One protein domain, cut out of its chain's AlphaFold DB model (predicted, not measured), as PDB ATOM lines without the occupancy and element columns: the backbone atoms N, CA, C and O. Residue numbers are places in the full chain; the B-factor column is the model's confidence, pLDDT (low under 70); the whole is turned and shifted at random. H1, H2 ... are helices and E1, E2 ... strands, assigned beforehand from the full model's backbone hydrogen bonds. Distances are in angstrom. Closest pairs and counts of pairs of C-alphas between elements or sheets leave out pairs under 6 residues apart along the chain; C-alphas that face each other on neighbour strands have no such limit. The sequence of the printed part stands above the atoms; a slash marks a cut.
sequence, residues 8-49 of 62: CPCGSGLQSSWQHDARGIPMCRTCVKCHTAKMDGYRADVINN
ATOM      1  N   CYS A   8     195.293 161.965 204.118       88.69
ATOM      2  CA  CYS A   8     196.704 162.164 204.383       88.69
ATOM      3  C   CYS A   8     197.571 161.597 203.250       88.69
ATOM      4  O   CYS A   8     197.362 160.449 202.849       88.69
ATOM      5  N   PRO A   9     198.600 162.337 202.791       86.00
ATOM      6  CA  PRO A   9     199.472 161.894 201.703       86.00
ATOM      7  C   PRO A   9     200.349 160.685 202.063       86.00
ATOM      8  O   PRO A   9     201.013 160.145 201.191       86.00
ATOM      9  N   CYS A  10     200.353 160.222 203.320       88.50
ATOM     10  CA  CYS A  10     201.081 159.010 203.721       88.50
ATOM     11  C   CYS A  10     200.456 157.695 203.210       88.50
ATOM     12  O   CYS A  10     200.943 156.623 203.553       88.50
ATOM     13  N   GLY A  11     199.350 157.753 202.459       86.94
ATOM     14  CA  GLY A  11     198.676 156.567 201.916       86.94
ATOM     15  C   GLY A  11     197.752 155.848 202.903       86.94
ATOM     16  O   GLY A  11     197.121 154.862 202.544       86.94
ATOM     17  N   SER A  12     197.599 156.347 204.134       87.62
ATOM     18  CA  SER A  12     196.765 155.686 205.148       87.62
ATOM     19  C   SER A  12     195.253 155.840 204.939       87.62
ATOM     20  O   SER A  12     194.489 155.269 205.712       87.62
ATOM     21  N   GLY A  13     194.815 156.688 204.000       87.75
ATOM     22  CA  GLY A  13     193.400 157.013 203.767       87.75
ATOM     23  C   GLY A  13     192.707 157.782 204.903       87.75
ATOM     24  O   GLY A  13     191.513 158.044 204.825       87.75
ATOM     25  N   LEU A  14     193.439 158.157 205.958       90.44
ATOM     26  CA  LEU A  14     192.892 158.873 207.115       90.44
ATOM     27  C   LEU A  14     192.814 160.372 206.843       90.44
ATOM     28  O   LEU A  14     193.582 160.897 206.035       90.44
ATOM     29  N   GLN A  15     191.935 161.065 207.566       89.62
ATOM     30  CA  GLN A  15     191.861 162.525 207.530       89.62
ATOM     31  C   GLN A  15     193.203 163.152 207.913       89.62
ATOM     32  O   GLN A  15     193.928 162.631 208.768       89.62
ATOM     33  N   SER A  16     193.534 164.253 207.240       90.62
ATOM     34  CA  SER A  16     194.758 164.999 207.499       90.62
ATOM     35  C   SER A  16     194.481 166.361 208.113       90.62
ATOM     36  O   SER A  16     193.528 167.041 207.734       90.62
ATOM     37  N   SER A  17     195.342 166.758 209.044       90.56
ATOM     38  CA  SER A  17     195.355 168.080 209.664       90.56
ATOM     39  C   SER A  17     196.682 168.780 209.386       90.56
ATOM     40  O   SER A  17     197.719 168.129 209.218       90.56
ATOM     41  N   TRP A  18     196.635 170.110 209.298       92.31
ATOM     42  CA  TRP A  18     197.833 170.939 209.226       92.31
ATOM     43  C   TRP A  18     198.565 170.914 210.561       92.31
ATOM     44  O   TRP A  18     197.964 171.158 211.605       92.31
ATOM     45  N   GLN A  19     199.856 170.618 210.493       94.12
ATOM     46  CA  GLN A  19     200.793 170.797 211.588       94.12
ATOM     47  C   GLN A  19     201.535 172.107 211.378       94.12
ATOM     48  O   GLN A  19     201.833 172.478 210.235       94.12
ATOM     49  N   HIS A  20     201.807 172.783 212.482       94.56
ATOM     50  CA  HIS A  20     202.457 174.079 212.494       94.56
ATOM     51  C   HIS A  20     203.736 173.994 213.314       94.56
ATOM     52  O   HIS A  20     203.842 173.148 214.204       94.56
ATOM     53  N   ASP A  21     204.682 174.868 213.001       93.44
ATOM     54  CA  ASP A  21     205.872 175.047 213.822       93.44
ATOM     55  C   ASP A  21     205.523 175.773 215.138       93.44
ATOM     56  O   ASP A  21     204.374 176.166 215.381       93.44
ATOM     57  N   ALA A  22     206.527 176.007 215.979       93.50
ATOM     58  CA  ALA A  22     206.379 176.748 217.229       93.50
ATOM     59  C   ALA A  22     205.900 178.204 217.036       93.50
ATOM     60  O   ALA A  22     205.439 178.829 217.992       93.50
ATOM     61  N   ARG A  23     205.994 178.753 215.817       92.69
ATOM     62  CA  ARG A  23     205.535 180.098 215.430       92.69
ATOM     63  C   ARG A  23     204.126 180.095 214.824       92.69
ATOM     64  O   ARG A  23     203.585 181.165 214.553       92.69
ATOM     65  N   GLY A  24     203.518 178.928 214.614       91.75
ATOM     66  CA  GLY A  24     202.223 178.801 213.946       91.75
ATOM     67  C   GLY A  24     202.301 178.795 212.413       91.75
ATOM     68  O   GLY A  24     201.272 178.949 211.756       91.75
ATOM     69  N   ILE A  25     203.483 178.613 211.823       90.06
ATOM     70  CA  ILE A  25     203.688 178.532 210.372       90.06
ATOM     71  C   ILE A  25     203.322 177.121 209.885       90.06
ATOM     72  O   ILE A  25     203.810 176.141 210.450       90.06
ATOM     73  N   PRO A  26     202.477 176.969 208.846       91.81
ATOM     74  CA  PRO A  26     202.107 175.656 208.320       91.81
ATOM     75  C   PRO A  26     203.314 174.894 207.759       91.81
ATOM     76  O   PRO A  26     203.955 175.352 206.817       91.81
ATOM     77  N   MET A  27     203.577 173.700 208.292       91.62
ATOM     78  CA  MET A  27     204.693 172.846 207.866       91.62
ATOM     79  C   MET A  27     204.214 171.772 206.890       91.62
ATOM     80  O   MET A  27     204.542 171.757 205.706       91.62
ATOM     81  N   CYS A  28     203.394 170.840 207.380       92.31
ATOM     82  CA  CYS A  28     202.908 169.728 206.579       92.31
ATOM     83  C   CYS A  28     201.571 169.195 207.088       92.31
ATOM     84  O   CYS A  28     201.120 169.502 208.190       92.31
ATOM     85  N   ARG A  29     200.936 168.346 206.274       92.75
ATOM     86  CA  ARG A  29     199.722 167.627 206.661       92.75
ATOM     87  C   ARG A  29     200.041 166.223 207.154       92.75
ATOM     88  O   ARG A  29     200.753 165.459 206.484       92.75
ATOM     89  N   THR A  30     199.468 165.863 208.296       94.19
ATOM     90  CA  THR A  30     199.662 164.553 208.929       94.19
ATOM     91  C   THR A  30     198.331 163.943 209.364       94.19
ATOM     92  O   THR A  30     197.319 164.632 209.462       94.19
ATOM     93  N   CYS A  31     198.319 162.627 209.576       94.31
ATOM     94  CA  CYS A  31     197.236 161.913 210.251       94.31
ATOM     95  C   CYS A  31     197.773 161.282 211.537       94.31
ATOM     96  O   CYS A  31     198.987 161.193 211.724       94.31
ATOM     97  N   VAL A  32     196.886 160.731 212.366       93.69
ATOM     98  CA  VAL A  32     197.247 160.057 213.628       93.69
ATOM     99  C   VAL A  32     198.283 158.933 213.478       93.69
ATOM    100  O   VAL A  32     199.001 158.648 214.425       93.69
ATOM    101  N   LYS A  33     198.397 158.308 212.296       94.44
ATOM    102  CA  LYS A  33     199.376 157.236 212.043       94.44
ATOM    103  C   LYS A  33     200.774 157.755 211.718       94.44
ATOM    104  O   LYS A  33     201.753 157.175 212.161       94.44
ATOM    105  N   CYS A  34     200.871 158.810 210.910       94.56
ATOM    106  CA  CYS A  34     202.160 159.321 210.442       94.56
ATOM    107  C   CYS A  34     202.632 160.558 211.212       94.56
ATOM    108  O   CYS A  34     203.697 161.072 210.894       94.56
ATOM    109  N   HIS A  35     201.830 161.075 212.149       94.00
ATOM    110  CA  HIS A  35     202.130 162.299 212.886       94.00
ATOM    111  C   HIS A  35     203.511 162.225 213.533       94.00
ATOM    112  O   HIS A  35     204.384 162.997 213.161       94.00
ATOM    113  N   THR A  36     203.731 161.248 214.416       93.75
ATOM    114  CA  THR A  36     204.995 161.108 215.148       93.75
ATOM    115  C   THR A  36     206.179 160.943 214.204       93.75
ATOM    116  O   THR A  36     207.114 161.718 214.289       93.75
ATOM    117  N   ALA A  37     206.100 160.022 213.238       94.44
ATOM    118  CA  ALA A  37     207.189 159.783 212.289       94.44
ATOM    119  C   ALA A  37     207.543 161.021 211.446       94.44
ATOM    120  O   ALA A  37     208.701 161.230 211.112       94.44
ATOM    121  N   LYS A  38     206.552 161.848 211.088       92.12
ATOM    122  CA  LYS A  38     206.800 163.092 210.349       92.12
ATOM    123  C   LYS A  38     207.350 164.196 211.240       92.12
ATOM    124  O   LYS A  38     208.219 164.922 210.786       92.12
ATOM    125  N   MET A  39     206.828 164.344 212.458       92.94
ATOM    126  CA  MET A  39     207.311 165.350 213.408       92.94
ATOM    127  C   MET A  39     208.749 165.052 213.848       92.94
ATOM    128  O   MET A  39     209.548 165.971 213.930       92.94
ATOM    129  N   ASP A  40     209.103 163.778 214.022       93.75
ATOM    130  CA  ASP A  40     210.464 163.336 214.364       93.75
ATOM    131  C   ASP A  40     211.502 163.676 213.276       93.75
ATOM    132  O   ASP A  40     212.684 163.826 213.559       93.75
ATOM    133  N   GLY A  41     211.055 163.855 212.027       91.50
ATOM    134  CA  GLY A  41     211.909 164.297 210.924       91.50
ATOM    135  C   GLY A  41     212.233 165.795 210.928       91.50
ATOM    136  O   GLY A  41     213.121 166.214 210.189       91.50
ATOM    137  N   TYR A  42     211.529 166.609 211.720       91.56
ATOM    138  CA  TYR A  42     211.841 168.030 211.869       91.56
ATOM    139  C   TYR A  42     212.769 168.257 213.058       91.56
ATOM    140  O   TYR A  42     212.783 167.496 214.025       91.56
ATOM    141  N   ARG A  43     213.525 169.357 213.017       91.69
ATOM    142  CA  ARG A  43     214.339 169.761 214.161       91.69
ATOM    143  C   ARG A  43     213.438 170.048 215.369       91.69
ATOM    144  O   ARG A  43     212.393 170.690 215.252       91.69
ATOM    145  N   ALA A  44     213.858 169.592 216.546       91.56
ATOM    146  CA  ALA A  44     213.068 169.728 217.769       91.56
ATOM    147  C   ALA A  44     212.811 171.193 218.167       91.56
ATOM    148  O   ALA A  44     211.786 171.490 218.781       91.56
ATOM    149  N   ASP A  45     213.710 172.113 217.821       92.06
ATOM    150  CA  ASP A  45     213.555 173.545 218.071       92.06
ATOM    151  C   ASP A  45     212.489 174.182 217.172       92.06
ATOM    152  O   ASP A  45     211.713 174.994 217.662       92.06
ATOM    153  N   VAL A  46     212.351 173.743 215.920       91.06
ATOM    154  CA  VAL A  46     211.251 174.172 215.036       91.06
ATOM    155  C   VAL A  46     209.889 173.847 215.652       91.06
ATOM    156  O   VAL A  46     208.953 174.634 215.542       91.06
ATOM    157  N   ILE A  47     209.771 172.716 216.350       93.00
ATOM    158  CA  ILE A  47     208.510 172.277 216.967       93.00
ATOM    159  C   ILE A  47     208.262 172.960 218.318       93.00
ATOM    160  O   ILE A  47     207.121 173.281 218.642       93.00
ATOM    161  N   ASN A  48     209.311 173.173 219.117       92.88
ATOM    162  CA  ASN A  48     209.164 173.523 220.535       92.88
ATOM    163  C   ASN A  48     209.656 174.929 220.912       92.88
ATOM    164  O   ASN A  48     209.361 175.390 222.013       92.88
ATOM    165  N   ASN A  49     210.412 175.615 220.051       92.38
ATOM    166  CA  ASN A  49     211.015 176.912 220.352       92.38
ATOM    167  C   ASN A  49     210.582 177.974 219.327       92.38
ATOM    168  O   ASN A  49     211.159 178.028 218.250       92.38
TER     169      ASN A  49
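This is residues 8 to 49 of the 62 residues of an uncharacterized protein of Mesorhizobium sp (UniProt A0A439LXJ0). A small two-stranded hairpin, E1 and E2, forms one long side of the model, and the chain then folds back along it as a second row holding two short helices, H1 near the end of E2 and H2 towards the turn of the hairpin. Before the hairpin, residues 8 to 16 make a curved lead-in at one end. The printed part has 42 residues, with two named strands followed by two named helices, in the order E1, E2, H1, H2; the sheet, E1 - E2, is antiparallel. The class is mixed, helices and strands, with under half of the residues in named elements. The whole is compact, with a radius of gyration of the C-alphas of 10.3 A, yet elongated, spanning 31 by 16 by 12 A.

E1, residues 17 to 20, and E2, residues 26 to 30, are antiparallel neighbours and a hairpin, with 143 degrees between their directions. N 17 and O 30 are 2.9 A apart and N 27 and O 19 are 2.9 A apart, both within hydrogen-bond range. The closest C-alphas of E2 and H1, residues 35 to 39, are those of Thr 30 and Lys 38, 7.4 A apart. H1 and H2, residues 44 to 48, are close but not clearly touching; their closest C-alphas, of Met 39 and Ile 47, are 7.9 A apart. The closest C-alphas of E1 and H2 are those of His 20 and Ile 47, 7.7 A apart. E1 and H1 are apart, as are E2 and H2. In H1 and H2 every O i to N i+4 pair is within hydrogen-bond range.

E1 is 9.7 A long and begins at C-alpha 17, (195.355, 168.080, 209.664). E2 is 11.4 A long, H1 6.0 A and H2 6.1 A, ending at C-alpha 48, (209.164, 173.523, 220.535).

The C-alphas farthest apart, of Gly 13 and Asn 49, are 31.3 A apart. The printed part has no cut, and the three links are tight. Mean pLDDT of the printed part is 91.8, and no printed residue is under 70.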